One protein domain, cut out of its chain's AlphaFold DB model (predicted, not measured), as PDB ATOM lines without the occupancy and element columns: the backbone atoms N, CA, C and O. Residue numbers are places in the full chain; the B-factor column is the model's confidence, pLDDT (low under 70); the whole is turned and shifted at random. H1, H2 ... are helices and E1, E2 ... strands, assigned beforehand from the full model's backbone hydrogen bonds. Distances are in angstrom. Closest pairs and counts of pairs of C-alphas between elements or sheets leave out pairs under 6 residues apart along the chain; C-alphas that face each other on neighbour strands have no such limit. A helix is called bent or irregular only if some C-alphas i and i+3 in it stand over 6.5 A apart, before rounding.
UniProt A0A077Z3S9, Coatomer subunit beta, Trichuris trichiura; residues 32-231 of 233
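Overview. This is residues 32 to 231 of the 233 residues of the protein "Coatomer subunit beta" of Trichuris trichiura (UniProt A0A077Z3S9). Two antiparallel sheets lie face to face as a sandwich, their strands crossed at 45 degrees: a larger, twisted sheet E1 - E11 - E10 - E5 - E6 and a smaller one, E2 - E3 - E9 - E7. At one end of the long axis a small antiparallel pair, E4 and E8, continues from the smaller sheet, while H3 and H4 lie at the opposite end. The printed part has 200 residues, with five named helices and eleven named strands in the order E1 E2 E3 E4 E5 E6 H1 H2 E7 E8 E9 H3 H4 E10 H5 E11, of mixed class. It is compact, with a radius of gyration of the C-alphas of 16.2 A and spans of 50 by 38 by 32 A.

Along the chain. E1, residues 32 to 39, begins at C-alpha 32 (-34.868, -32.745, -6.345) and bends by 64 degrees at residue 35. E2 is residues 58 to 61, E3 69 to 73, E4 76 to 78, E5 87 to 94 with 23.3 A, and E6 118 to 120. H1, 122 to 126, is only just irregular: C-alphas 123 and 126 are 6.6 A apart. H2 is 128 to 133, E7 134 to 138, E8 152 to 154, E9 157 to 162 with 17.1 A, and H3 166 to 173. H4, 177 to 186, is irregular: C-alphas 182 and 185 are 7.7 A apart. E10, 188 to 197, measures 28.3 A, H5, 206 to 215, 14.2 A, and E11, 219 to 230, 31.0 A, ending at C-alpha 230 (-36.385, -27.355, -5.535).

Arrangement. In the larger sheet N 226 and O 36 of E11 and E1 are 2.8 A apart, N 190 and O 227 of E10 and E11 2.8 A, N 89 and O 195 of E5 and E10 2.8 A, and N 88 and O 120 of the hairpin E5 and E6 2.8 A. In the smaller sheet the pairs within hydrogen-bond range include N 71 and O 60 of the hairpin E2 and E3, 2.8 A, N 70 and O 161 of E3 and E9, 2.8 A, and N 135 and O 160 of E7 and E9, 2.9 A. E3 runs on into E4 at 63 degrees; N 76 and O 154 of E4 and E8 are 2.8 A apart. H2 grazes both sheets with residues 130 to 133, the larger one only just, with 5 pairs of C-alphas within 10 A. H1, H3, H4 and H5 only graze the larger sheet. H1 and H2 only just touch, only at the corner, with 3 pairs of C-alphas within 8 A, the closest being Cys 124 and Ala 130, 6.9 A. H3 and H4 are close but not clearly touching, about perpendicular at 85 degrees, the closest C-alphas being Leu 170 and Pro 177, 6.8 A. Every O i to N i+4 pair is within hydrogen-bond range in H2, H3 and H5, against 4 of 6 in H4 and 0 of 1 in H1, where 1 of 2 O i to N i+3 pairs is.

Size, cuts and confidence. The farthest C-alphas, Gln 151 and Asp 178, are 50.7 A apart. The printed part has no cut; the links E1 to E2, E5 to E6 and E7 to E8 are long. Mean pLDDT of the printed part is 91.2, and no printed residue is under 70.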
ATOM      1  N   ILE A  32     -34.091 -31.982  -7.326       94.70
ATOM      2  CA  ILE A  32     -34.868 -32.745  -6.345       94.70
ATOM      3  C   ILE A  32     -34.052 -33.088  -5.114       94.70
ATOM      4  O   ILE A  32     -32.884 -33.462  -5.207       94.70
ATOM      5  N   GLU A  33     -34.731 -33.078  -3.978       93.36
ATOM      6  CA  GLU A  33     -34.359 -33.870  -2.814       93.36
ATOM      7  C   GLU A  33     -35.229 -35.132  -2.795       93.36
ATOM      8  O   GLU A  33     -36.464 -35.068  -2.803       93.36
ATOM      9  N   LEU A  34     -34.600 -36.306  -2.775       94.61
ATOM     10  CA  LEU A  34     -35.321 -37.556  -2.588       94.61
ATOM     11  C   LEU A  34     -35.667 -37.734  -1.104       94.61
ATOM     12  O   LEU A  34     -34.788 -37.983  -0.286       94.61
ATOM     13  N   LEU A  35     -36.960 -37.717  -0.774       95.31
ATOM     14  CA  LEU A  35     -37.430 -37.993   0.587       95.31
ATOM     15  C   LEU A  35     -37.578 -39.499   0.835       95.31
ATOM     16  O   LEU A  35     -37.255 -40.001   1.909       95.31
ATOM     17  N   SER A  36     -38.111 -40.237  -0.146       96.22
ATOM     18  CA  SER A  36     -38.152 -41.706  -0.120       96.22
ATOM     19  C   SER A  36     -38.573 -42.296  -1.464       96.22
ATOM     20  O   SER A  36     -39.301 -41.672  -2.230       96.22
ATOM     21  N   HIS A  37     -38.220 -43.553  -1.711       96.76
ATOM     22  CA  HIS A  37     -38.867 -44.401  -2.702       96.76
ATOM     23  C   HIS A  37     -38.978 -45.848  -2.234       96.76
ATOM     24  O   HIS A  37     -38.175 -46.350  -1.441       96.76
ATOM     25  N   LYS A  38     -40.006 -46.538  -2.721       96.84
ATOM     26  CA  LYS A  38     -40.283 -47.935  -2.378       96.84
ATOM     27  C   LYS A  38     -41.242 -48.585  -3.373       96.84
ATOM     28  O   LYS A  38     -42.070 -47.872  -3.952       96.84
ATOM     29  N   PRO A  39     -41.225 -49.926  -3.473       96.12
ATOM     30  CA  PRO A  39     -42.291 -50.667  -4.124       96.12
ATOM     31  C   PRO A  39     -43.659 -50.249  -3.605       96.12
ATOM     32  O   PRO A  39     -43.850 -49.981  -2.412       96.12
ATOM     33  N   CYS A  40     -44.637 -50.222  -4.500       95.66
ATOM     34  CA  CYS A  40     -46.023 -50.144  -4.079       95.66
ATOM     35  C   CYS A  40     -46.376 -51.384  -3.257       95.66
ATOM     36  O   CYS A  40     -45.889 -52.482  -3.518       95.66
ATOM     37  N   ILE A  41     -47.288 -51.224  -2.298       91.41
ATOM     38  CA  ILE A  41     -47.891 -52.378  -1.632       91.41
ATOM     39  C   ILE A  41     -48.569 -53.225  -2.712       91.41
ATOM     40  O   ILE A  41     -49.391 -52.709  -3.480       91.41
ATOM     41  N   LYS A  42     -48.206 -54.509  -2.778       81.71
ATOM     42  CA  LYS A  42     -48.818 -55.448  -3.712       81.71
ATOM     43  C   LYS A  42     -50.326 -55.492  -3.476       81.71
ATOM     44  O   LYS A  42     -50.792 -55.696  -2.357       81.71
ATOM     45  N   GLY A  43     -51.074 -55.258  -4.547       82.00
ATOM     46  CA  GLY A  43     -52.529 -55.345  -4.575       82.00
ATOM     47  C   GLY A  43     -52.975 -56.629  -5.268       82.00
ATOM     48  O   GLY A  43     -52.341 -57.670  -5.144       82.00
ATOM     49  N   LYS A  44     -54.057 -56.539  -6.047       86.84
ATOM     50  CA  LYS A  44     -54.580 -57.651  -6.866       86.84
ATOM     51  C   LYS A  44     -53.849 -57.840  -8.207       86.84
ATOM     52  O   LYS A  44     -54.316 -58.607  -9.040       86.84
ATOM     53  N   TRP A  45     -52.770 -57.100  -8.443       93.07
ATOM     54  CA  TRP A  45     -52.009 -57.121  -9.690       93.07
ATOM     55  C   TRP A  45     -50.904 -58.185  -9.647       93.07
ATOM     56  O   TRP A  45     -50.484 -58.613  -8.565       93.07
ATOM     57  N   ASP A  46     -50.466 -58.639 -10.822       93.30
ATOM     58  CA  ASP A  46     -49.523 -59.750 -10.935       93.30
ATOM     59  C   ASP A  46     -48.082 -59.242 -10.907       93.30
ATOM     60  O   ASP A  46     -47.566 -58.769 -11.908       93.30
ATOM     61  N   GLU A  47     -47.435 -59.290  -9.746       94.96
ATOM     62  CA  GLU A  47     -46.076 -58.769  -9.584       94.96
ATOM     63  C   GLU A  47     -45.031 -59.647 -10.279       94.96
ATOM     64  O   GLU A  47     -44.792 -60.782  -9.866       94.96
ATOM     65  N   HIS A  48     -44.399 -59.092 -11.316       95.08
ATOM     66  CA  HIS A  48     -43.287 -59.705 -12.043       95.08
ATOM     67  C   HIS A  48     -41.949 -59.082 -11.666       95.08
ATOM     68  O   HIS A  48     -40.971 -59.810 -11.584       95.08
ATOM     69  N   ILE A  49     -41.896 -57.762 -11.449       93.66
ATOM     70  CA  ILE A  49     -40.649 -57.033 -11.185       93.66
ATOM     71  C   ILE A  49     -40.803 -56.215  -9.903       93.66
ATOM     72  O   ILE A  49     -41.801 -55.507  -9.730       93.66
ATOM     73  N   ARG A  50     -39.798 -56.263  -9.028       95.16
ATOM     74  CA  ARG A  50     -39.710 -55.432  -7.827       95.16
ATOM     75  C   ARG A  50     -38.387 -54.692  -7.768       95.16
ATOM     76  O   ARG A  50     -37.313 -55.283  -7.781       95.16
ATOM     77  N   PHE A  51     -38.510 -53.378  -7.637       94.59
ATOM     78  CA  PHE A  51     -37.390 -52.465  -7.469       94.59
ATOM     79  C   PHE A  51     -37.049 -52.290  -5.986       94.59
ATOM     80  O   PHE A  51     -37.920 -52.403  -5.123       94.59
ATOM     81  N   PRO A  52     -35.796 -51.988  -5.648       95.27
ATOM     82  CA  PRO A  52     -35.388 -51.787  -4.265       95.27
ATOM     83  C   PRO A  52     -35.914 -50.460  -3.693       95.27
ATOM     84  O   PRO A  52     -36.113 -49.465  -4.392       95.27
ATOM     85  N   SER A  53     -36.138 -50.425  -2.378       95.89
ATOM     86  CA  SER A  53     -36.442 -49.174  -1.660       95.89
ATOM     87  C   SER A  53     -35.191 -48.314  -1.452       95.89
ATOM     88  O   SER A  53     -34.081 -48.808  -1.633       95.89
ATOM     89  N   SER A  54     -35.359 -47.083  -0.959       93.80
ATOM     90  CA  SER A  54     -34.246 -46.165  -0.639       93.80
ATOM     91  C   SER A  54     -33.198 -46.716   0.322       93.80
ATOM     92  O   SER A  54     -32.116 -46.160   0.429       93.80
ATOM     93  N   ARG A  55     -33.495 -47.807   1.037       92.51
ATOM     94  CA  ARG A  55     -32.505 -48.479   1.891       92.51
ATOM     95  C   ARG A  55     -31.410 -49.186   1.091       92.51
ATOM     96  O   ARG A  55     -30.312 -49.341   1.603       92.51
ATOM     97  N   ASN A  56     -31.732 -49.629  -0.124       92.68
ATOM     98  CA  ASN A  56     -30.888 -50.510  -0.936       92.68
ATOM     99  C   ASN A  56     -30.621 -49.941  -2.340       92.68
ATOM    100  O   ASN A  56     -30.043 -50.625  -3.179       92.68
ATOM    101  N   ALA A  57     -31.098 -48.731  -2.621       92.89
ATOM    102  CA  ALA A  57     -30.876 -48.046  -3.882       92.89
ATOM    103  C   ALA A  57     -30.928 -46.547  -3.655       92.89
ATOM    104  O   ALA A  57     -31.903 -46.033  -3.110       92.89
ATOM    105  N   GLU A  58     -29.870 -45.870  -4.068       91.90
ATOM    106  CA  GLU A  58     -29.741 -44.428  -3.954       91.90
ATOM    107  C   GLU A  58     -30.166 -43.761  -5.264       91.90
ATOM    108  O   GLU A  58     -29.995 -44.316  -6.357       91.90
ATOM    109  N   LEU A  59     -30.722 -42.558  -5.143       93.65
ATOM    110  CA  LEU A  59     -30.908 -41.663  -6.270       93.65
ATOM    111  C   LEU A  59     -29.656 -40.808  -6.438       93.65
ATOM    112  O   LEU A  59     -29.266 -40.085  -5.528       93.65
ATOM    113  N   THR A  60     -29.060 -40.865  -7.622       95.08
ATOM    114  CA  THR A  60     -27.864 -40.090  -7.968       95.08
ATOM    115  C   THR A  60     -28.131 -39.237  -9.205       95.08
ATOM    116  O   THR A  60     -28.976 -39.618 -10.020       95.08
ATOM    117  N   PRO A  61     -27.453 -38.091  -9.381       95.74
ATOM    118  CA  PRO A  61     -27.457 -37.384 -10.658       95.74
ATOM    119  C   PRO A  61     -27.030 -38.320 -11.795       95.74
ATOM    120  O   PRO A  61     -26.111 -39.127 -11.622       95.74
ATOM    121  N   ASP A  62     -27.701 -38.236 -12.942       95.00
ATOM    122  CA  ASP A  62     -27.320 -39.012 -14.121       95.00
ATOM    123  C   ASP A  62     -26.122 -38.326 -14.812       95.00
ATOM    124  O   ASP A  62     -26.285 -37.218 -15.326       95.00
ATOM    125  N   PRO A  63     -24.921 -38.940 -14.826       93.70
ATOM    126  CA  PRO A  63     -23.726 -38.321 -15.402       93.70
ATOM    127  C   PRO A  63     -23.784 -38.192 -16.929       93.70
ATOM    128  O   PRO A  63     -23.022 -37.414 -17.499       93.70
ATOM    129  N   ASP A  64     -24.675 -38.938 -17.587       92.18
ATOM    130  CA  ASP A  64     -24.821 -38.953 -19.044       92.18
ATOM    131  C   ASP A  64     -25.865 -37.928 -19.527       92.18
ATOM    132  O   ASP A  64     -26.172 -37.857 -20.721       92.18
ATOM    133  N   LYS A  65     -26.458 -37.160 -18.604       91.82
ATOM    134  CA  LYS A  65     -27.551 -36.224 -18.877       91.82
ATOM    135  C   LYS A  65     -27.311 -34.858 -18.241       91.82
ATOM    136  O   LYS A  65     -26.399 -34.637 -17.450       91.82
ATOM    137  N   GLU A  66     -28.153 -33.914 -18.639       91.37
ATOM    138  CA  GLU A  66     -28.162 -32.562 -18.096       91.37
ATOM    139  C   GLU A  66     -28.633 -32.508 -16.632       91.37
ATOM    140  O   GLU A  66     -29.207 -33.452 -16.083       91.37
ATOM    141  N   PHE A  67     -28.409 -31.353 -16.003       93.56
ATOM    142  CA  PHE A  67     -28.916 -31.055 -14.667       93.56
ATOM    143  C   PHE A  67     -30.425 -31.323 -14.549       93.56
ATOM    144  O   PHE A  67     -31.187 -31.010 -15.460       93.56
ATOM    145  N   GLY A  68     -30.852 -31.851 -13.400       94.47
ATOM    146  CA  GLY A  68     -32.243 -32.243 -13.150       94.47
ATOM    147  C   GLY A  68     -32.599 -33.637 -13.675       94.47
ATOM    148  O   GLY A  68     -33.740 -34.071 -13.533       94.47
ATOM    149  N   CYS A  69     -31.636 -34.361 -14.250       95.51
ATOM    150  CA  CYS A  69     -31.776 -35.775 -14.563       95.51
ATOM    151  C   CYS A  69     -31.063 -36.645 -13.527       95.51
ATOM    152  O   CYS A  69     -29.965 -36.342 -13.055       95.51
ATOM    153  N   TYR A  70     -31.714 -37.742 -13.169       96.16
ATOM    154  CA  TYR A  70     -31.335 -38.606 -12.066       96.16
ATOM    155  C   TYR A  70     -31.479 -40.064 -12.457       96.16
ATOM    156  O   TYR A  70     -32.262 -40.421 -13.343       96.16
ATOM    157  N   ARG A  71     -30.765 -40.919 -11.728       95.40
ATOM    158  CA  ARG A  71     -30.900 -42.362 -11.827       95.40
ATOM    159  C   ARG A  71     -31.043 -43.032 -10.470       95.40
ATOM    160  O   ARG A  71     -30.401 -42.629  -9.502       95.40
ATOM    161  N   ILE A  72     -31.861 -44.079 -10.422       94.01
ATOM    162  CA  ILE A  72     -31.964 -45.005  -9.292       94.01
ATOM    163  C   ILE A  72     -31.399 -46.345  -9.743       94.01
ATOM    164  O   ILE A  72     -31.881 -46.933 -10.715       94.01
ATOM    165  N   ARG A  73     -30.392 -46.827  -9.013       91.14
ATOM    166  CA  ARG A  73     -29.751 -48.121  -9.244       91.14
ATOM    167  C   ARG A  73     -29.804 -48.965  -7.980       91.14
ATOM    168  O   ARG A  73     -29.492 -48.481  -6.896       91.14
ATOM    169  N   GLY A  74     -30.131 -50.238  -8.140       89.76
ATOM    170  CA  GLY A  74     -29.958 -51.247  -7.105       89.76
ATOM    171  C   GLY A  74     -30.381 -52.621  -7.598       89.76
ATOM    172  O   GLY A  74     -30.695 -52.794  -8.774       89.76
ATOM    173  N   GLU A  75     -30.383 -53.590  -6.690       92.97
ATOM    174  CA  GLU A  75     -30.771 -54.962  -7.000       92.97
ATOM    175  C   GLU A  75     -32.273 -55.049  -7.316       92.97
ATOM    176  O   GLU A  75     -33.119 -54.729  -6.476       92.97
ATOM    177  N   VAL A  76     -32.600 -55.465  -8.540       93.68
ATOM    178  CA  VAL A  76     -33.963 -55.643  -9.042       93.68
ATOM    179  C   VAL A  76     -34.277 -57.128  -9.134       93.68
ATOM    180  O   VAL A  76     -33.540 -57.900  -9.745       93.68
ATOM    181  N   GLU A  77     -35.409 -57.516  -8.559       95.31
ATOM    182  CA  GLU A  77     -35.886 -58.894  -8.568       95.31
ATOM    183  C   GLU A  77     -36.972 -59.062  -9.633       95.31
ATOM    184  O   GLU A  77     -37.995 -58.372  -9.612       95.31
ATOM    185  N   VAL A  78     -36.754 -59.990 -10.565       94.86
ATOM    186  CA  VAL A  78     -37.738 -60.421 -11.558       94.86
ATOM    187  C   VAL A  78     -38.243 -61.801 -11.145       94.86
ATOM    188  O   VAL A  78     -37.559 -62.801 -11.337       94.86
ATOM    189  N   PHE A  79     -39.446 -61.869 -10.575       95.24
ATOM    190  CA  PHE A  79     -40.092 -63.106 -10.112       95.24
ATOM    191  C   PHE A  79     -40.668 -63.945 -11.244       95.24
ATOM    192  O   PHE A  79     -40.837 -65.156 -11.101       95.24
ATOM    193  N   LYS A  80     -41.052 -63.288 -12.338       95.20
ATOM    194  CA  LYS A  80     -41.703 -63.902 -13.490       95.20
ATOM    195  C   LYS A  80     -41.174 -63.259 -14.760       95.20
ATOM    196  O   LYS A  80     -41.086 -62.030 -14.800       95.20
ATOM    197  N   PRO A  81     -40.897 -64.048 -15.808       92.43
ATOM    198  CA  PRO A  81     -40.415 -63.490 -17.054       92.43
ATOM    199  C   PRO A  81     -41.448 -62.521 -17.641       92.43
ATOM    200  O   PRO A  81     -42.663 -62.739 -17.576       92.43
ATOM    201  N   VAL A  82     -40.951 -61.445 -18.235       90.06
ATOM    202  CA  VAL A  82     -41.721 -60.522 -19.065       90.06
ATOM    203  C   VAL A  82     -41.413 -60.888 -20.507       90.06
ATOM    204  O   VAL A  82     -40.257 -60.848 -20.899       90.06
ATOM    205  N   ARG A  83     -42.430 -61.291 -21.276       85.44
ATOM    206  CA  ARG A  83     -42.272 -61.775 -22.666       85.44
ATOM    207  C   ARG A  83     -43.044 -60.960 -23.702       85.44
ATOM    208  O   ARG A  83     -42.956 -61.242 -24.890       85.44
ATOM    209  N   ASN A  84     -43.849 -60.011 -23.239       84.34
ATOM    210  CA  ASN A  84     -44.736 -59.205 -24.068       84.34
ATOM    211  C   ASN A  84     -44.301 -57.744 -24.009       84.34
ATOM    212  O   ASN A  84     -43.574 -57.360 -23.091       84.34
ATOM    213  N   GLU A  85     -44.839 -56.935 -24.927       88.72
ATOM    214  CA  GLU A  85     -44.665 -55.486 -24.880       88.72
ATOM    215  C   GLU A  85     -45.067 -54.927 -23.506       88.72
ATOM    216  O   GLU A  85     -46.156 -55.228 -22.999       88.72
ATOM    217  N   ILE A  86     -44.204 -54.088 -22.929       92.25
ATOM    218  CA  ILE A  86     -44.525 -53.303 -21.737       92.25
ATOM    219  C   ILE A  86     -44.711 -51.822 -22.060       92.25
ATOM    220  O   ILE A  86     -44.052 -51.262 -22.935       92.25
ATOM    221  N   GLN A  87     -45.570 -51.168 -21.284       94.01
ATOM    222  CA  GLN A  87     -45.691 -49.715 -21.234       94.01
ATOM    223  C   GLN A  87     -45.555 -49.233 -19.795       94.01
ATOM    224  O   GLN A  87     -46.028 -49.877 -18.857       94.01
ATOM    225  N   ILE A  88     -44.901 -48.092 -19.616       94.98
ATOM    226  CA  ILE A  88     -44.635 -47.494 -18.313       94.98
ATOM    227  C   ILE A  88     -45.480 -46.236 -18.187       94.98
ATOM    228  O   ILE A  88     -45.318 -45.297 -18.959       94.98
ATOM    229  N   TYR A  89     -46.369 -46.197 -17.206       95.95
ATOM    230  CA  TYR A  89     -47.099 -44.993 -16.842       95.95
ATOM    231  C   TYR A  89     -46.462 -44.360 -15.612       95.95
ATOM    232  O   TYR A  89     -46.395 -44.975 -14.546       95.95
ATOM    233  N   VAL A  90     -46.008 -43.121 -15.754       96.33
ATOM    234  CA  VAL A  90     -45.544 -42.306 -14.633       96.33
ATOM    235  C   VAL A  90     -46.685 -41.381 -14.261       96.33
ATOM    236  O   VAL A  90     -47.159 -40.628 -15.099       96.33
ATOM    237  N   ARG A  91     -47.139 -41.443 -13.013       95.74
ATOM    238  CA  ARG A  91     -48.163 -40.560 -12.456       95.74
ATOM    239  C   ARG A  91     -47.515 -39.572 -11.506       95.74
ATOM    240  O   ARG A  91     -47.059 -40.004 -10.451       95.74
ATOM    241  N   SER A  92     -47.548 -38.288 -11.832       95.56
ATOM    242  CA  SER A  92     -47.035 -37.211 -10.977       95.56
ATOM    243  C   SER A  92     -48.205 -36.470 -10.334       95.56
ATOM    244  O   SER A  92     -49.228 -36.252 -10.980       95.56
ATOM    245  N   GLN A  93     -48.117 -36.154  -9.044       94.48
ATOM    246  CA  GLN A  93     -49.149 -35.390  -8.340       94.48
ATOM    247  C   GLN A  93     -48.548 -34.529  -7.226       94.48
ATOM    248  O   GLN A  93     -47.624 -34.949  -6.520       94.48
ATOM    249  N   LEU A  94     -49.161 -33.367  -7.011       90.84
ATOM    250  CA  LEU A  94     -48.859 -32.478  -5.896       90.84
ATOM    251  C   LEU A  94     -49.466 -33.014  -4.598       90.84
ATOM    252  O   LEU A  94     -50.685 -33.144  -4.457       90.84
ATOM    253  N   GLY A  95     -48.621 -33.314  -3.616       86.25
ATOM    254  CA  GLY A  95     -49.089 -33.837  -2.335       86.25
ATOM    255  C   GLY A  95     -49.806 -35.198  -2.435       86.25
ATOM    256  O   GLY A  95     -49.880 -35.853  -3.474       86.25
ATOM    257  N   THR A  96     -50.352 -35.670  -1.313       81.43
ATOM    258  CA  THR A  96     -50.996 -36.997  -1.245       81.43
ATOM    259  C   THR A  96     -52.409 -37.028  -1.827       81.43
ATOM    260  O   THR A  96     -52.890 -38.101  -2.189       81.43
ATOM    261  N   ARG A  97     -53.072 -35.868  -1.903       82.81
ATOM    262  CA  ARG A  97     -54.477 -35.712  -2.316       82.81
ATOM    263  C   ARG A  97     -54.659 -34.887  -3.592       82.81
ATOM    264  O   ARG A  97     -55.801 -34.683  -3.995       82.81
ATOM    265  N   GLY A  98     -53.577 -34.401  -4.197       83.96
ATOM    266  CA  GLY A  98     -53.660 -33.666  -5.452       83.96
ATOM    267  C   GLY A  98     -54.141 -34.549  -6.597       83.96
ATOM    268  O   GLY A  98     -53.952 -35.773  -6.604       83.96
ATOM    269  N   SER A  99     -54.765 -33.907  -7.578       89.06
ATOM    270  CA  SER A  99     -55.032 -34.537  -8.865       89.06
ATOM    271  C   SER A  99     -53.709 -34.919  -9.541       89.06
ATOM    272  O   SER A  99     -52.698 -34.249  -9.322       89.06
ATOM    273  N   PRO A 100     -53.693 -35.986 -10.360       92.67
ATOM    274  CA  PRO A 100     -52.562 -36.221 -11.243       92.67
ATOM    275  C   PRO A 100     -52.332 -34.997 -12.136       92.67
ATOM    276  O   PRO A 100     -53.290 -34.470 -12.705       92.67
ATOM    277  N   GLU A 101     -51.077 -34.585 -12.279       93.85
ATOM    278  CA  GLU A 101     -50.658 -33.578 -13.253       93.85
ATOM    279  C   GLU A 101     -51.027 -34.042 -14.662       93.85
ATOM    280  O   GLU A 101     -51.001 -35.245 -14.959       93.85
ATOM    281  N   LYS A 102     -51.371 -33.097 -15.539       92.45
ATOM    282  CA  LYS A 102     -51.600 -33.408 -16.952       92.45
ATOM    283  C   LYS A 102     -50.287 -33.870 -17.580       92.45
ATOM    284  O   LYS A 102     -49.210 -33.531 -17.112       92.45
ATOM    285  N   CYS A 103     -50.384 -34.668 -18.638       92.53
ATOM    286  CA  CYS A 103     -49.223 -34.918 -19.477       92.53
ATOM    287  C   CYS A 103     -49.050 -33.737 -20.436       92.53
ATOM    288  O   CYS A 103     -49.946 -33.482 -21.249       92.53
ATOM    289  N   THR A 104     -47.930 -33.030 -20.346       91.20
ATOM    290  CA  THR A 104     -47.569 -31.912 -21.232       91.20
ATOM    291  C   THR A 104     -46.362 -32.287 -22.082       91.20
ATOM    292  O   THR A 104     -45.611 -33.190 -21.732       91.20
ATOM    293  N   ASN A 105     -46.185 -31.639 -23.236       88.91
ATOM    294  CA  ASN A 105     -45.029 -31.845 -24.127       88.91
ATOM    295  C   ASN A 105     -44.799 -33.301 -24.593       88.91
ATOM    296  O   ASN A 105     -43.678 -33.703 -24.900       88.91
ATOM    297  N   PHE A 106     -45.867 -34.098 -24.679       89.59
ATOM    298  CA  PHE A 106     -45.822 -35.447 -25.245       89.59
ATOM    299  C   PHE A 106     -45.796 -35.422 -26.780       89.59
ATOM    300  O   PHE A 106     -46.290 -34.488 -27.412       89.59
ATOM    301  N   ASP A 107     -45.292 -36.488 -27.408       86.72
ATOM    302  CA  ASP A 107     -45.341 -36.645 -28.864       86.72
ATOM    303  C   ASP A 107     -46.799 -36.846 -29.320       86.72
ATOM    304  O   ASP A 107     -47.412 -37.876 -29.011       86.72
ATOM    305  N   PRO A 108     -47.386 -35.914 -30.095       84.88
ATOM    306  CA  PRO A 108     -48.790 -35.978 -30.470       84.88
ATOM    307  C   PRO A 108     -49.135 -37.174 -31.364       84.88
ATOM    308  O   PRO A 108     -50.316 -37.533 -31.414       84.88
ATOM    309  N   ARG A 109     -48.151 -37.787 -32.039       84.31
ATOM    310  CA  ARG A 109     -48.343 -38.960 -32.906       84.31
ATOM    311  C   ARG A 109     -48.444 -40.249 -32.100       84.31
ATOM    312  O   ARG A 109     -49.319 -41.062 -32.372       84.31
ATOM    313  N   THR A 110     -47.562 -40.430 -31.119       83.41
ATOM    314  CA  THR A 110     -47.478 -41.659 -30.307       83.41
ATOM    315  C   THR A 110     -48.234 -41.564 -28.979       83.41
ATOM    316  O   THR A 110     -48.556 -42.595 -28.390       83.41
ATOM    317  N   LYS A 111     -48.572 -40.341 -28.542       86.07
ATOM    318  CA  LYS A 111     -49.126 -40.012 -27.216       86.07
ATOM    319  C   LYS A 111     -48.186 -40.395 -26.063       86.07
ATOM    320  O   LYS A 111     -48.643 -40.770 -24.988       86.07
ATOM    321  N   CYS A 112     -46.882 -40.297 -26.313       88.45
ATOM    322  CA  CYS A 112     -45.820 -40.761 -25.426       88.45
ATOM    323  C   CYS A 112     -44.873 -39.647 -24.993       88.45
ATOM    324  O   CYS A 112     -44.671 -38.674 -25.722       88.45
ATOM    325  N   GLY A 113     -44.194 -39.859 -23.868       89.59
ATOM    326  CA  GLY A 113     -43.249 -38.897 -23.313       89.59
ATOM    327  C   GLY A 113     -43.942 -37.667 -22.747       89.59
ATOM    328  O   GLY A 113     -45.157 -37.671 -22.568       89.59
ATOM    329  N   GLY A 114     -43.160 -36.621 -22.501       91.18
ATOM    330  CA  GLY A 114     -43.634 -35.393 -21.873       91.18
ATOM    331  C   GLY A 114     -43.301 -35.323 -20.387       91.18
ATOM    332  O   GLY A 114     -42.505 -36.112 -19.888       91.18
ATOM    333  N   THR A 115     -43.906 -34.381 -19.675       91.64
ATOM    334  CA  THR A 115     -43.762 -34.220 -18.222       91.64
ATOM    335  C   THR A 115     -45.128 -34.246 -17.538       91.64
ATOM    336  O   THR A 115     -46.168 -34.118 -18.185       91.64
ATOM    337  N   GLY A 116     -45.147 -34.534 -16.234       93.59
ATOM    338  CA  GLY A 116     -46.377 -34.792 -15.480       93.59
ATOM    339  C   GLY A 116     -46.776 -36.269 -15.482       93.59
ATOM    340  O   GLY A 116     -45.967 -37.125 -15.102       93.59
ATOM    341  N   SER A 117     -48.028 -36.587 -15.849       95.20
ATOM    342  CA  SER A 117     -48.545 -37.968 -15.825       95.20
ATOM    343  C   SER A 117     -48.617 -38.636 -17.209       95.20
ATOM    344  O   SER A 117     -49.683 -38.658 -17.829       95.20
ATOM    345  N   CYS A 118     -47.504 -39.198 -17.687       94.80
ATOM    346  CA  CYS A 118     -47.304 -39.622 -19.080       94.80
ATOM    347  C   CYS A 118     -47.013 -41.126 -19.261       94.80
ATOM    348  O   CYS A 118     -46.689 -41.835 -18.304       94.80
ATOM    349  N   ILE A 119     -47.123 -41.609 -20.506       94.87
ATOM    350  CA  ILE A 119     -46.810 -42.992 -20.918       94.87
ATOM    351  C   ILE A 119     -45.443 -43.037 -21.628       94.87
ATOM    352  O   ILE A 119     -45.129 -42.164 -22.437       94.87
ATOM    353  N   TYR A 120     -44.659 -44.078 -21.346       93.98
ATOM    354  CA  TYR A 120     -43.321 -44.366 -21.873       93.98
ATOM    355  C   TYR A 120     -43.174 -45.859 -22.221       93.98
ATOM    356  O   TYR A 120     -44.043 -46.661 -21.875       93.98
ATOM    357  N   CYS A 121     -42.040 -46.241 -22.826       89.45
ATOM    358  CA  CYS A 121     -41.734 -47.600 -23.316       89.45
ATOM    359  C   CYS A 121     -42.714 -48.126 -24.393       89.45
ATOM    360  O   CYS A 121     -43.804 -47.588 -24.609       89.45
ATOM    361  N   GLY A 122     -42.330 -49.196 -25.085       84.93
ATOM    362  CA  GLY A 122     -43.174 -49.928 -26.030       84.93
ATOM    363  C   GLY A 122     -43.388 -49.119 -27.302       84.93
ATOM    364  O   GLY A 122     -42.435 -48.706 -27.958       84.93
ATOM    365  N   LEU A 123     -44.638 -48.791 -27.635       73.41
ATOM    366  CA  LEU A 123     -44.936 -47.861 -28.740       73.41
ATOM    367  C   LEU A 123     -44.224 -46.496 -28.617       73.41
ATOM    368  O   LEU A 123     -44.057 -45.798 -29.622       73.41
ATOM    369  N   CYS A 124     -43.769 -46.134 -27.416       76.90
ATOM    370  CA  CYS A 124     -42.993 -44.928 -27.152       76.90
ATOM    371  C   CYS A 124     -41.516 -45.022 -27.563       76.90
ATOM    372  O   CYS A 124     -40.842 -43.992 -27.585       76.90
ATOM    373  N   ASP A 125     -41.019 -46.192 -27.972       76.68
ATOM    374  CA  ASP A 125     -39.638 -46.371 -28.441       76.68
ATOM    375  C   ASP A 125     -39.352 -45.611 -29.745       76.68
ATOM    376  O   ASP A 125     -38.205 -45.476 -30.161       76.68
ATOM    377  N   ARG A 126     -40.388 -45.065 -30.390       76.00
ATOM    378  CA  ARG A 126     -40.272 -44.176 -31.556       76.00
ATOM    379  C   ARG A 126     -40.047 -42.707 -31.188       76.00
ATOM    380  O   ARG A 126     -39.810 -41.896 -32.080       76.00
ATOM    381  N   SER A 127     -40.162 -42.352 -29.909       80.79
ATOM    382  CA  SER A 127     -39.970 -40.989 -29.416       80.79
ATOM    383  C   SER A 127     -38.616 -40.874 -28.724       80.79
ATOM    384  O   SER A 127     -38.476 -41.179 -27.540       80.79
ATOM    385  N   GLU A 128     -37.608 -40.398 -29.460       81.58
ATOM    386  CA  GLU A 128     -36.283 -40.116 -28.889       81.58
ATOM    387  C   GLU A 128     -36.373 -39.110 -27.735       81.58
ATOM    388  O   GLU A 128     -35.733 -39.292 -26.704       81.58
ATOM    389  N   ALA A 129     -37.258 -38.115 -27.843       82.01
ATOM    390  CA  ALA A 129     -37.534 -37.181 -26.755       82.01
ATOM    391  C   ALA A 129     -38.065 -37.891 -25.494       82.01
ATOM    392  O   ALA A 129     -37.603 -37.603 -24.393       82.01
ATOM    393  N   ALA A 130     -38.979 -38.861 -25.634       84.26
ATOM    394  CA  ALA A 130     -39.499 -39.613 -24.490       84.26
ATOM    395  C   ALA A 130     -38.394 -40.408 -23.778       84.26
ATOM    396  O   ALA A 130     -38.316 -40.361 -22.552       84.26
ATOM    397  N   LYS A 131     -37.508 -41.071 -24.538       83.72
ATOM    398  CA  LYS A 131     -36.357 -41.817 -23.994       83.72
ATOM    399  C   LYS A 131     -35.368 -40.915 -23.258       83.72
ATOM    400  O   LYS A 131     -34.706 -41.354 -22.317       83.72
ATOM    401  N   GLN A 132     -35.257 -39.650 -23.674       87.13
ATOM    402  CA  GLN A 132     -34.413 -38.687 -22.975       87.13
ATOM    403  C   GLN A 132     -34.993 -38.266 -21.623       87.13
ATOM    404  O   GLN A 132     -34.218 -38.048 -20.696       87.13
ATOM    405  N   ILE A 133     -36.320 -38.216 -21.484       91.62
ATOM    406  CA  ILE A 133     -36.980 -37.843 -20.226       91.62
ATOM    407  C   ILE A 133     -37.094 -39.011 -19.257       91.62
ATOM    408  O   ILE A 133     -36.911 -38.808 -18.064       91.62
ATOM    409  N   PHE A 134     -37.409 -40.214 -19.738       93.62
ATOM    410  CA  PHE A 134     -37.578 -41.386 -18.888       93.62
ATOM    411  C   PHE A 134     -37.137 -42.651 -19.622       93.62
ATOM    412  O   PHE A 134     -37.555 -42.909 -20.751       93.62
ATOM    413  N   SER A 135     -36.336 -43.479 -18.957       91.11
ATOM    414  CA  SER A 135     -35.935 -44.783 -19.478       91.11
ATOM    415  C   SER A 135     -35.704 -45.804 -18.368       91.11
ATOM    416  O   SER A 135     -35.278 -45.481 -17.258       91.11
ATOM    417  N   LEU A 136     -35.986 -47.059 -18.706       90.60
ATOM    418  CA  LEU A 136     -35.487 -48.227 -17.998       90.60
ATOM    419  C   LEU A 136     -34.257 -48.709 -18.766       90.60
ATOM    420  O   LEU A 136     -34.320 -48.804 -19.991       90.60
ATOM    421  N   GLN A 137     -33.159 -48.994 -18.078       89.63
ATOM    422  CA  GLN A 137     -31.964 -49.579 -18.681       89.63
ATOM    423  C   GLN A 137     -31.634 -50.926 -18.047       89.63
ATOM    424  O   GLN A 137     -31.931 -51.131 -16.873       89.63
ATOM    425  N   VAL A 138     -31.020 -51.818 -18.821       87.41
ATOM    426  CA  VAL A 138     -30.458 -53.108 -18.393       87.41
ATOM    427  C   VAL A 138     -29.062 -53.202 -18.987       87.41
ATOM    428  O   VAL A 138     -28.901 -52.983 -20.180       87.41
ATOM    429  N   ASP A 139     -28.047 -53.496 -18.176       86.14
ATOM    430  CA  ASP A 139     -26.647 -53.579 -18.640       86.14
ATOM    431  C   ASP A 139     -26.154 -52.297 -19.343       86.14
ATOM    432  O   ASP A 139     -25.274 -52.340 -20.196       86.14
ATOM    433  N   GLY A 140     -26.710 -51.137 -18.974       86.45
ATOM    434  CA  GLY A 140     -26.392 -49.846 -19.600       86.45
ATOM    435  C   GLY A 140     -27.069 -49.607 -20.956       86.45
ATOM    436  O   GLY A 140     -26.935 -48.523 -21.518       86.45
ATOM    437  N   GLU A 141     -27.828 -50.574 -21.468       88.25
ATOM    438  CA  GLU A 141     -28.633 -50.427 -22.679       88.25
ATOM    439  C   GLU A 141     -30.082 -50.089 -22.330       88.25
ATOM    440  O   GLU A 141     -30.581 -50.443 -21.262       88.25
ATOM    441  N   LEU A 142     -30.786 -49.405 -23.236       87.73
ATOM    442  CA  LEU A 142     -32.225 -49.191 -23.081       87.73
ATOM    443  C   LEU A 142     -32.940 -50.541 -22.997       87.73
ATOM    444  O   LEU A 142     -32.703 -51.431 -23.811       87.73
ATOM    445  N   PHE A 143     -33.841 -50.670 -22.026       87.70
ATOM    446  CA  PHE A 143     -34.700 -51.835 -21.903       87.70
ATOM    447  C   PHE A 143     -35.491 -52.006 -23.196       87.70
ATOM    448  O   PHE A 143     -36.252 -51.120 -23.587       87.70
ATOM    449  N   ASP A 144     -35.330 -53.158 -23.838       86.84
ATOM    450  CA  ASP A 144     -36.139 -53.523 -24.987       86.84
ATOM    451  C   ASP A 144     -37.554 -53.852 -24.504       86.84
ATOM    452  O   ASP A 144     -37.836 -54.929 -23.964       86.84
ATOM    453  N   CYS A 145     -38.450 -52.889 -24.704       88.31
ATOM    454  CA  CYS A 145     -39.828 -52.974 -24.264       88.31
ATOM    455  C   CYS A 145     -40.600 -54.109 -24.952       88.31
ATOM    456  O   CYS A 145     -41.692 -54.407 -24.484       88.31
ATOM    457  N   GLN A 146     -40.064 -54.737 -26.011       85.86
ATOM    458  CA  GLN A 146     -40.652 -55.868 -26.738       85.86
ATOM    459  C   GLN A 146     -40.008 -57.217 -26.385       85.86
ATOM    460  O   GLN A 146     -40.725 -58.211 -26.270       85.86
ATOM    461  N   ARG A 147     -38.678 -57.272 -26.214       81.97
ATOM    462  CA  ARG A 147     -37.943 -58.514 -25.888       81.97
ATOM    463  C   ARG A 147     -38.207 -58.989 -24.463       81.97
ATOM    464  O   ARG A 147     -38.250 -60.194 -24.222       81.97
ATOM    465  N   GLY A 148     -38.396 -58.048 -23.540       82.55
ATOM    466  CA  GLY A 148     -38.666 -58.339 -22.139       82.55
ATOM    467  C   GLY A 148     -37.436 -58.806 -21.350       82.55
ATOM    468  O   GLY A 148     -36.293 -58.538 -21.725       82.55
ATOM    469  N   VAL A 149     -37.672 -59.453 -20.206       88.20
ATOM    470  CA  VAL A 149     -36.636 -59.818 -19.223       88.20
ATOM    471  C   VAL A 149     -36.949 -61.163 -18.576       88.20
ATOM    472  O   VAL A 149     -38.103 -61.454 -18.254       88.20
ATOM    473  N   GLU A 150     -35.922 -61.993 -18.403       92.16
ATOM    474  CA  GLU A 150     -36.051 -63.310 -17.784       92.16
ATOM    475  C   GLU A 150     -36.156 -63.226 -16.257       92.16
ATOM    476  O   GLU A 150     -35.865 -62.208 -15.634       92.16
ATOM    477  N   GLN A 151     -36.611 -64.315 -15.643       95.32
ATOM    478  CA  GLN A 151     -36.650 -64.423 -14.189       95.32
ATOM    479  C   GLN A 151     -35.227 -64.417 -13.610       95.32
ATOM    480  O   GLN A 151     -34.357 -65.144 -14.089       95.32
ATOM    481  N   GLY A 152     -35.003 -63.652 -12.541       95.22
ATOM    482  CA  GLY A 152     -33.706 -63.581 -11.878       95.22
ATOM    483  C   GLY A 152     -33.498 -62.308 -11.064       95.22
ATOM    484  O   GLY A 152     -34.392 -61.473 -10.931       95.22
ATOM    485  N   THR A 153     -32.288 -62.174 -10.534       95.32
ATOM    486  CA  THR A 153     -31.836 -61.006  -9.774       95.32
ATOM    487  C   THR A 153     -30.829 -60.219 -10.603       95.32
ATOM    488  O   THR A 153     -29.857 -60.787 -11.102       95.32
ATOM    489  N   TYR A 154     -31.054 -58.914 -10.740       92.59
ATOM    490  CA  TYR A 154     -30.315 -58.030 -11.637       92.59
ATOM    491  C   TYR A 154     -29.700 -56.850 -10.869       92.59
ATOM    492  O   TYR A 154     -30.400 -56.156 -10.141       92.59
ATOM    493  N   ASN A 155     -28.408 -56.570 -11.068       89.62
ATOM    494  CA  ASN A 155     -27.665 -55.476 -10.396       89.62
ATOM    495  C   ASN A 155     -27.405 -54.250 -11.294       89.62
ATOM    496  O   ASN A 155     -26.685 -53.306 -10.952       89.62
ATOM    497  N   ASN A 156     -27.953 -54.324 -12.493       85.38
ATOM    498  CA  ASN A 156     -27.645 -53.544 -13.679       85.38
ATOM    499  C   ASN A 156     -28.916 -52.938 -14.292       85.38
ATOM    500  O   ASN A 156     -28.849 -52.368 -15.378       85.38
ATOM    501  N   ILE A 157     -30.064 -53.092 -13.620       88.07
ATOM    502  CA  ILE A 157     -31.302 -52.433 -14.016       88.07
ATOM    503  C   ILE A 157     -31.336 -51.047 -13.375       88.07
ATOM    504  O   ILE A 157     -31.286 -50.912 -12.151       88.07
ATOM    505  N   GLU A 158     -31.425 -50.015 -14.210       89.03
ATOM    506  CA  GLU A 158     -31.409 -48.615 -13.785       89.03
ATOM    507  C   GLU A 158     -32.666 -47.890 -14.253       89.03
ATOM    508  O   GLU A 158     -33.133 -48.057 -15.381       89.03
ATOM    509  N   TRP A 159     -33.215 -47.060 -13.374       91.52
ATOM    510  CA  TRP A 159     -34.275 -46.117 -13.715       91.52
ATOM    511  C   TRP A 159     -33.644 -44.771 -13.938       91.52
ATOM    512  O   TRP A 159     -33.002 -44.275 -13.021       91.52
ATOM    513  N   ARG A 160     -33.847 -44.168 -15.103       94.25
ATOM    514  CA  ARG A 160     -33.345 -42.831 -15.412       94.25
ATOM    515  C   ARG A 160     -34.513 -41.924 -15.733       94.25
ATOM    516  O   ARG A 160     -35.375 -42.298 -16.526       94.25
ATOM    517  N   PHE A 161     -34.551 -40.747 -15.124       95.35
ATOM    518  CA  PHE A 161     -35.614 -39.780 -15.362       95.35
ATOM    519  C   PHE A 161     -35.131 -38.342 -15.196       95.35
ATOM    520  O   PHE A 161     -34.180 -38.085 -14.464       95.35
ATOM    521  N   CYS A 162     -35.813 -37.405 -15.841       94.63
ATOM    522  CA  CYS A 162     -35.584 -35.976 -15.686       94.63
ATOM    523  C   CYS A 162     -36.793 -35.304 -15.032       94.63
ATOM    524  O   CYS A 162     -37.941 -35.658 -15.306       94.63
ATOM    525  N   THR A 163     -36.540 -34.325 -14.169       94.88
ATOM    526  CA  THR A 163     -37.577 -33.421 -13.663       94.88
ATOM    527  C   THR A 163     -38.114 -32.521 -14.771       94.88
ATOM    528  O   THR A 163     -37.426 -32.307 -15.775       94.88
ATOM    529  N   PRO A 164     -39.325 -31.965 -14.613       93.72
ATOM    530  CA  PRO A 164     -39.786 -30.902 -15.497       93.72
ATOM    531  C   PRO A 164     -38.860 -29.683 -15.450       93.72
ATOM    532  O   PRO A 164     -38.137 -29.453 -14.470       93.72
ATOM    533  N   THR A 165     -38.900 -28.886 -16.516       92.50
ATOM    534  CA  THR A 165     -38.414 -27.504 -16.447       92.50
ATOM    535  C   THR A 165     -39.234 -26.709 -15.441       92.50
ATOM    536  O   THR A 165     -40.346 -27.104 -15.072       92.50
ATOM    537  N   LEU A 166     -38.692 -25.584 -14.973       91.26
ATOM    538  CA  LEU A 166     -39.450 -24.720 -14.077       91.26
ATOM    539  C   LEU A 166     -40.761 -24.254 -14.739       91.26
ATOM    540  O   LEU A 166     -41.814 -24.402 -14.129       91.26
ATOM    541  N   ASP A 167     -40.730 -23.818 -16.000       91.11
ATOM    542  CA  ASP A 167     -41.943 -23.444 -16.744       91.11
ATOM    543  C   ASP A 167     -42.976 -24.582 -16.828       91.11
ATOM    544  O   ASP A 167     -44.150 -24.378 -16.520       91.11
ATOM    545  N   GLU A 168     -42.548 -25.800 -17.182       91.55
ATOM    546  CA  GLU A 168     -43.435 -26.970 -17.267       91.55
ATOM    547  C   GLU A 168     -44.076 -27.309 -15.919       91.55
ATOM    548  O   GLU A 168     -45.229 -27.741 -15.856       91.55
ATOM    549  N   PHE A 169     -43.314 -27.152 -14.838       92.30
ATOM    550  CA  PHE A 169     -43.802 -27.391 -13.493       92.30
ATOM    551  C   PHE A 169     -44.825 -26.336 -13.073       92.30
ATOM    552  O   PHE A 169     -45.903 -26.701 -12.609       92.30
ATOM    553  N   LEU A 170     -44.516 -25.049 -13.256       91.15
ATOM    554  CA  LEU A 170     -45.406 -23.952 -12.873       91.15
ATOM    555  C   LEU A 170     -46.724 -23.997 -13.646       91.15
ATOM    556  O   LEU A 170     -47.785 -23.839 -13.043       91.15
ATOM    557  N   GLU A 171     -46.671 -24.297 -14.947       89.79
ATOM    558  CA  GLU A 171     -47.865 -24.465 -15.778       89.79
ATOM    559  C   GLU A 171     -48.732 -25.638 -15.295       89.79
ATOM    560  O   GLU A 171     -49.945 -25.497 -15.133       89.79
ATOM    561  N   ASN A 172     -48.128 -26.802 -15.029       89.72
ATOM    562  CA  ASN A 172     -48.874 -27.980 -14.573       89.72
ATOM    563  C   ASN A 172     -49.438 -27.823 -13.158       89.72
ATOM    564  O   ASN A 172     -50.505 -28.367 -12.859       89.72
ATOM    565  N   ALA A 173     -48.711 -27.120 -12.293       88.15
ATOM    566  CA  ALA A 173     -49.068 -26.911 -10.901       88.15
ATOM    567  C   ALA A 173     -50.027 -25.730 -10.685       88.15
ATOM    568  O   ALA A 173     -50.534 -25.585  -9.572       88.15
ATOM    569  N   ASP A 174     -50.277 -24.917 -11.720       88.16
ATOM    570  CA  ASP A 174     -51.015 -23.649 -11.630       88.16
ATOM    571  C   ASP A 174     -50.412 -22.727 -10.550       88.16
ATOM    572  O   ASP A 174     -51.108 -22.149  -9.712       88.16
ATOM    573  N   ILE A 175     -49.076 -22.656 -10.520       89.06
ATOM    574  CA  ILE A 175     -48.321 -21.847  -9.560       89.06
ATOM    575  C   ILE A 175     -47.852 -20.569 -10.244       89.06
ATOM    576  O   ILE A 175     -47.159 -20.602 -11.259       89.06
ATOM    577  N   ASP A 176     -48.185 -19.438  -9.630       90.88
ATOM    578  CA  ASP A 176     -47.706 -18.129 -10.055       90.88
ATOM    579  C   ASP A 176     -46.160 -18.049  -9.987       90.88
ATOM    580  O   ASP A 176     -45.573 -18.352  -8.939       90.88
ATOM    581  N   PRO A 177     -45.476 -17.643 -11.074       90.82
ATOM    582  CA  PRO A 177     -44.019 -17.555 -11.093       90.82
ATOM    583  C   PRO A 177     -43.423 -16.605 -10.047       90.82
ATOM    584  O   PRO A 177     -42.392 -16.942  -9.466       90.82
ATOM    585  N   ASP A 178     -44.065 -15.465  -9.754       91.22
ATOM    586  CA  ASP A 178     -43.576 -14.520  -8.735       91.22
ATOM    587  C   ASP A 178     -43.702 -15.120  -7.327       91.22
ATOM    588  O   ASP A 178     -42.878 -14.860  -6.443       91.22
ATOM    589  N   PHE A 179     -44.755 -15.908  -7.088       90.76
ATOM    590  CA  PHE A 179     -44.906 -16.680  -5.861       90.76
ATOM    591  C   PHE A 179     -43.799 -17.730  -5.736       90.76
ATOM    592  O   PHE A 179     -43.172 -17.832  -4.677       90.76
ATOM    593  N   TRP A 180     -43.529 -18.485  -6.805       90.45
ATOM    594  CA  TRP A 180     -42.465 -19.483  -6.806       90.45
ATOM    595  C   TRP A 180     -41.090 -18.851  -6.602       90.45
ATOM    596  O   TRP A 180     -40.353 -19.320  -5.752       90.45
ATOM    597  N   GLU A 181     -40.754 -17.747  -7.261       89.16
ATOM    598  CA  GLU A 181     -39.454 -17.088  -7.066       89.16
ATOM    599  C   GLU A 181     -39.201 -16.717  -5.591       89.16
ATOM    600  O   GLU A 181     -38.083 -16.818  -5.087       89.16
ATOM    601  N   LYS A 182     -40.255 -16.338  -4.857       88.96
ATOM    602  CA  LYS A 182     -40.168 -15.958  -3.437       88.96
ATOM    603  C   LYS A 182     -40.164 -17.149  -2.476       88.96
ATOM    604  O   LYS A 182     -39.742 -17.002  -1.325       88.96
ATOM    605  N   HIS A 183     -40.687 -18.303  -2.887       87.37
ATOM    606  CA  HIS A 183     -40.992 -19.414  -1.975       87.37
ATOM    607  C   HIS A 183     -40.468 -20.788  -2.421       87.37
ATOM    608  O   HIS A 183     -40.415 -21.703  -1.598       87.37
ATOM    609  N   GLY A 184     -40.020 -20.920  -3.664       84.38
ATOM    610  CA  GLY A 184     -39.611 -22.150  -4.343       84.38
ATOM    611  C   GLY A 184     -38.362 -22.799  -3.756       84.38
ATOM    612  O   GLY A 184     -38.193 -24.009  -3.862       84.38
ATOM    613  N   ASN A 185     -37.546 -22.044  -3.016       82.95
ATOM    614  CA  ASN A 185     -36.417 -22.589  -2.251       82.95
ATOM    615  C   ASN A 185     -36.852 -23.534  -1.121       82.95
ATOM    616  O   ASN A 185     -36.056 -24.342  -0.654       82.95
ATOM    617  N   LYS A 186     -38.111 -23.457  -0.669       86.16
ATOM    618  CA  LYS A 186     -38.686 -24.437   0.275       86.16
ATOM    619  C   LYS A 186     -39.132 -25.724  -0.422       86.16
ATOM    620  O   LYS A 186     -39.351 -26.741   0.235       86.16
ATOM    621  N   GLY A 187     -39.254 -25.650  -1.738       87.80
ATOM    622  CA  GLY A 187     -39.688 -26.710  -2.611       87.80
ATOM    623  C   GLY A 187     -41.161 -27.072  -2.513       87.80
ATOM    624  O   GLY A 187     -41.944 -26.477  -1.769       87.80
ATOM    625  N   GLN A 188     -41.528 -28.067  -3.311       91.26
ATOM    626  CA  GLN A 188     -42.862 -28.638  -3.359       91.26
ATOM    627  C   GLN A 188     -42.789 -30.168  -3.392       91.26
ATOM    628  O   GLN A 188     -42.110 -30.760  -4.231       91.26
ATOM    629  N   ILE A 189     -43.540 -30.823  -2.500       94.11
ATOM    630  CA  ILE A 189     -43.576 -32.290  -2.437       94.11
ATOM    631  C   ILE A 189     -44.403 -32.850  -3.595       94.11
ATOM    632  O   ILE A 189     -45.612 -32.597  -3.691       94.11
ATOM    633  N   ILE A 190     -43.756 -33.699  -4.391       95.17
ATOM    634  CA  ILE A 190     -44.333 -34.450  -5.501       95.17
ATOM    635  C   ILE A 190     -44.320 -35.938  -5.177       95.17
ATOM    636  O   ILE A 190     -43.332 -36.503  -4.699       95.17
ATOM    637  N   PHE A 191     -45.440 -36.588  -5.467       96.18
ATOM    638  CA  PHE A 191     -45.559 -38.036  -5.427       96.18
ATOM    639  C   PHE A 191     -45.557 -38.556  -6.856       96.18
ATOM    640  O   PHE A 191     -46.497 -38.303  -7.607       96.18
ATOM    641  N   GLN A 192     -44.530 -39.325  -7.209       96.22
ATOM    642  CA  GLN A 192     -44.457 -40.002  -8.496       96.22
ATOM    643  C   GLN A 192     -44.729 -41.489  -8.303       96.22
ATOM    644  O   GLN A 192     -44.057 -42.162  -7.525       96.22
ATOM    645  N   THR A 193     -45.749 -42.016  -8.973       96.17
ATOM    646  CA  THR A 193     -46.037 -43.454  -9.002       96.17
ATOM    647  C   THR A 193     -45.738 -43.984 -10.390       96.17
ATOM    648  O   THR A 193     -46.371 -43.570 -11.354       96.17
ATOM    649  N   ILE A 194     -44.800 -44.913 -10.475       96.13
ATOM    650  CA  ILE A 194     -44.383 -45.557 -11.714       96.13
ATOM    651  C   ILE A 194     -45.074 -46.913 -11.768       96.13
ATOM    652  O   ILE A 194     -44.929 -47.716 -10.846       96.13
ATOM    653  N   GLN A 195     -45.850 -47.147 -12.821       96.08
ATOM    654  CA  GLN A 195     -46.590 -48.378 -13.070       96.08
ATOM    655  C   GLN A 195     -46.079 -48.993 -14.369       96.08
ATOM    656  O   GLN A 195     -46.102 -48.338 -15.407       96.08
ATOM    657  N   ILE A 196     -45.637 -50.246 -14.330       95.33
ATOM    658  CA  ILE A 196     -45.286 -50.996 -15.539       95.33
ATOM    659  C   ILE A 196     -46.459 -51.908 -15.866       95.33
ATOM    660  O   ILE A 196     -46.881 -52.683 -15.009       95.33
ATOM    661  N   HIS A 197     -46.980 -51.817 -17.083       94.97
ATOM    662  CA  HIS A 197     -48.110 -52.597 -17.571       94.97
ATOM    663  C   HIS A 197     -47.698 -53.497 -18.732       94.97
ATOM    664  O   HIS A 197     -46.951 -53.074 -19.605       94.97
ATOM    665  N   ASN A 198     -48.248 -54.709 -18.781       92.91
ATOM    666  CA  ASN A 198     -48.129 -55.644 -19.905       92.91
ATOM    667  C   ASN A 198     -49.308 -55.532 -20.894       92.91
ATOM    668  O   ASN A 198     -49.705 -56.509 -21.530       92.91
ATOM    669  N   ILE A 199     -49.904 -54.340 -20.977       91.39
ATOM    670  CA  ILE A 199     -51.006 -53.997 -21.875       91.39
ATOM    671  C   ILE A 199     -50.722 -52.650 -22.536       91.39
ATOM    672  O   ILE A 199     -50.130 -51.759 -21.930       91.39
ATOM    673  N   SER A 200     -51.193 -52.488 -23.771       90.22
ATOM    674  CA  SER A 200     -51.053 -51.244 -24.529       90.22
ATOM    675  C   SER A 200     -52.022 -50.184 -23.992       90.22
ATOM    676  O   SER A 200     -53.209 -50.190 -24.319       90.22
ATOM    677  N   LEU A 201     -51.532 -49.297 -23.124       92.95
ATOM    678  CA  LEU A 201     -52.308 -48.241 -22.469       92.95
ATOM    679  C   LEU A 201     -52.801 -47.192 -23.469       92.95
ATOM    680  O   LEU A 201     -53.949 -46.756 -23.391       92.95
ATOM    681  N   ASN A 202     -51.963 -46.812 -24.432       88.61
ATOM    682  CA  ASN A 202     -52.297 -45.818 -25.454       88.61
ATOM    683  C   ASN A 202     -53.350 -46.297 -26.473       88.61
ATOM    684  O   ASN A 202     -53.998 -45.467 -27.106       88.61
ATOM    685  N   ALA A 203     -53.572 -47.609 -26.603       88.96
ATOM    686  CA  ALA A 203     -54.653 -48.167 -27.417       88.96
ATOM    687  C   ALA A 203     -56.019 -48.179 -26.696       88.96
ATOM    688  O   ALA A 203     -57.040 -48.529 -27.295       88.96
ATOM    689  N   LEU A 204     -56.069 -47.830 -25.405       92.48
ATOM    690  CA  LEU A 204     -57.303 -47.857 -24.623       92.48
ATOM    691  C   LEU A 204     -58.115 -46.564 -24.797       92.48
ATOM    692  O   LEU A 204     -57.566 -45.467 -24.698       92.48
ATOM    693  N   PRO A 205     -59.452 -46.654 -24.925       93.67
ATOM    694  CA  PRO A 205     -60.317 -45.487 -24.794       93.67
ATOM    695  C   PRO A 205     -60.156 -44.820 -23.412       93.67
ATOM    696  O   PRO A 205     -59.963 -45.541 -22.424       93.67
ATOM    697  N   PRO A 206     -60.337 -43.489 -23.281       91.30
ATOM    698  CA  PRO A 206     -60.057 -42.753 -22.042       91.30
ATOM    699  C   PRO A 206     -60.705 -43.334 -20.774       91.30
ATOM    700  O   PRO A 206     -60.050 -43.467 -19.741       91.30
ATOM    701  N   ALA A 207     -61.973 -43.754 -20.846       93.32
ATOM    702  CA  ALA A 207     -62.673 -44.354 -19.707       93.32
ATOM    703  C   ALA A 207     -62.051 -45.693 -19.263       93.32
ATOM    704  O   ALA A 207     -61.960 -45.977 -18.066       93.32
ATOM    705  N   LYS A 208     -61.594 -46.510 -20.224       95.97
ATOM    706  CA  LYS A 208     -60.919 -47.784 -19.946       95.97
ATOM    707  C   LYS A 208     -59.507 -47.545 -19.418       95.97
ATOM    708  O   LYS A 208     -59.142 -48.186 -18.439       95.97
ATOM    709  N   LEU A 209     -58.767 -46.594 -19.991       94.89
ATOM    710  CA  LEU A 209     -57.455 -46.179 -19.491       94.89
ATOM    711  C   LEU A 209     -57.537 -45.752 -18.020       94.89
ATOM    712  O   LEU A 209     -56.845 -46.309 -17.176       94.89
ATOM    713  N   HIS A 210     -58.454 -44.840 -17.684       93.61
ATOM    714  CA  HIS A 210     -58.638 -44.386 -16.305       93.61
ATOM    715  C   HIS A 210     -58.965 -45.541 -15.343       93.61
ATOM    716  O   HIS A 210     -58.426 -45.615 -14.238       93.61
ATOM    717  N   ARG A 211     -59.823 -46.482 -15.763       94.74
ATOM    718  CA  ARG A 211     -60.110 -47.686 -14.975       94.74
ATOM    719  C   ARG A 211     -58.846 -48.517 -14.753       94.74
ATOM    720  O   ARG A 211     -58.578 -48.854 -13.605       94.74
ATOM    721  N   VAL A 212     -58.097 -48.819 -15.812       95.51
ATOM    722  CA  VAL A 212     -56.865 -49.621 -15.770       95.51
ATOM    723  C   VAL A 212     -55.846 -49.024 -14.799       95.51
ATOM    724  O   VAL A 212     -55.387 -49.729 -13.901       95.51
ATOM    725  N   LEU A 213     -55.571 -47.722 -14.914       94.25
ATOM    726  CA  LEU A 213     -54.619 -47.002 -14.058       94.25
ATOM    727  C   LEU A 213     -55.049 -46.975 -12.584       94.25
ATOM    728  O   LEU A 213     -54.218 -46.971 -11.675       94.25
ATOM    729  N   ARG A 214     -56.364 -46.973 -12.329       91.47
ATOM    730  CA  ARG A 214     -56.930 -47.009 -10.976       91.47
ATOM    731  C   ARG A 214     -56.916 -48.411 -10.366       91.47
ATOM    732  O   ARG A 214     -56.751 -48.538  -9.156       91.47
ATOM    733  N   THR A 215     -57.157 -49.457 -11.158       92.49
ATOM    734  CA  THR A 215     -57.279 -50.837 -10.655       92.49
ATOM    735  C   THR A 215     -55.975 -51.627 -10.707       92.49
ATOM    736  O   THR A 215     -55.889 -52.662 -10.049       92.49
ATOM    737  N   GLY A 216     -54.980 -51.166 -11.470       93.41
ATOM    738  CA  GLY A 216     -53.743 -51.906 -11.728       93.41
ATOM    739  C   GLY A 216     -53.950 -53.103 -12.659       93.41
ATOM    740  O   GLY A 216     -53.243 -54.100 -12.547       93.41
ATOM    741  N   GLU A 217     -54.950 -53.053 -13.544       94.09
ATOM    742  CA  GLU A 217     -55.187 -54.132 -14.515       94.09
ATOM    743  C   GLU A 217     -53.992 -54.225 -15.481       94.09
ATOM    744  O   GLU A 217     -53.529 -53.212 -16.002       94.09
ATOM    745  N   GLY A 218     -53.444 -55.430 -15.662       94.19
ATOM    746  CA  GLY A 218     -52.219 -55.648 -16.442       94.19
ATOM    747  C   GLY A 218     -50.949 -55.044 -15.829       94.19
ATOM    748  O   GLY A 218     -49.910 -55.032 -16.478       94.19
ATOM    749  N   MET A 219     -50.999 -54.510 -14.605       96.15
ATOM    750  CA  MET A 219     -49.810 -53.970 -13.948       96.15
ATOM    751  C   MET A 219     -48.919 -55.116 -13.460       96.15
ATOM    752  O   MET A 219     -49.399 -56.035 -12.796       96.15
ATOM    753  N   ILE A 220     -47.631 -55.032 -13.776       95.34
ATOM    754  CA  ILE A 220     -46.619 -56.044 -13.460       95.34
ATOM    755  C   ILE A 220     -45.515 -55.550 -12.522       95.34
ATOM    756  O   ILE A 220     -44.785 -56.351 -11.938       95.34
ATOM    757  N   ALA A 221     -45.402 -54.236 -12.348       95.50
ATOM    758  CA  ALA A 221     -44.528 -53.613 -11.366       95.50
ATOM    759  C   ALA A 221     -45.109 -52.265 -10.949       95.50
ATOM    760  O   ALA A 221     -45.788 -51.600 -11.736       95.50
ATOM    761  N   CYS A 222     -44.828 -51.847  -9.719       96.71
ATOM    762  CA  CYS A 222     -45.234 -50.538  -9.232       96.71
ATOM    763  C   CYS A 222     -44.242 -50.020  -8.196       96.71
ATOM    764  O   CYS A 222     -43.895 -50.729  -7.249       96.71
ATOM    765  N   HIS A 223     -43.839 -48.762  -8.337       96.41
ATOM    766  CA  HIS A 223     -42.929 -48.085  -7.418       96.41
ATOM    767  C   HIS A 223     -43.389 -46.663  -7.158       96.41
ATOM    768  O   HIS A 223     -44.039 -46.042  -7.999       96.41
ATOM    769  N   LYS A 224     -43.054 -46.134  -5.988       96.51
ATOM    770  CA  LYS A 224     -43.399 -44.772  -5.594       96.51
ATOM    771  C   LYS A 224     -42.154 -44.021  -5.198       96.51
ATOM    772  O   LYS A 224     -41.369 -44.552  -4.420       96.51
ATOM    773  N   LEU A 225     -42.041 -42.791  -5.677       96.78
ATOM    774  CA  LEU A 225     -41.077 -41.799  -5.239       96.78
ATOM    775  C   LEU A 225     -41.837 -40.666  -4.547       96.78
ATOM    776  O   LEU A 225     -42.929 -40.272  -4.967       96.78
ATOM    777  N   VAL A 226     -41.242 -40.155  -3.480       96.80
ATOM    778  CA  VAL A 226     -41.620 -38.919  -2.807       96.80
ATOM    779  C   VAL A 226     -40.404 -38.019  -2.893       96.80
ATOM    780  O   VAL A 226     -39.353 -38.341  -2.336       96.80
ATOM    781  N   VAL A 227     -40.545 -36.927  -3.628       95.60
ATOM    782  CA  VAL A 227     -39.459 -35.997  -3.930       95.60
ATOM    783  C   VAL A 227     -39.899 -34.586  -3.582       95.60
ATOM    784  O   VAL A 227     -41.079 -34.259  -3.705       95.60
ATOM    785  N   ASN A 228     -38.964 -33.763  -3.132       94.57
ATOM    786  CA  ASN A 228     -39.165 -32.333  -2.988       94.57
ATOM    787  C   ASN A 228     -38.537 -31.649  -4.202       94.57
ATOM    788  O   ASN A 228     -37.330 -31.758  -4.401       94.57
ATOM    789  N   TYR A 229     -39.347 -31.007  -5.037       93.86
ATOM    790  CA  TYR A 229     -38.849 -30.219  -6.162       93.86
ATOM    791  C   TYR A 229     -38.327 -28.886  -5.656       93.86
ATOM    792  O   TYR A 229     -39.054 -28.194  -4.955       93.86
ATOM    793  N   LEU A 230     -37.099 -28.532  -6.018       91.69
ATOM    794  CA  LEU A 230     -36.385 -27.355  -5.535       91.69
ATOM    795  C   LEU A 230     -35.979 -26.460  -6.709       91.69
ATOM    796  O   LEU A 230     -35.607 -26.946  -7.783       91.69
ATOM    797  N   GLN A 231     -36.046 -25.145  -6.494       82.75
ATOM    798  CA  GLN A 231     -35.577 -24.150  -7.461       82.75
ATOM    799  C   GLN A 231     -34.046 -24.157  -7.590       82.75
ATOM    800  O   GLN A 231     -33.522 -24.140  -8.706       82.75
TER     801      GLN A 231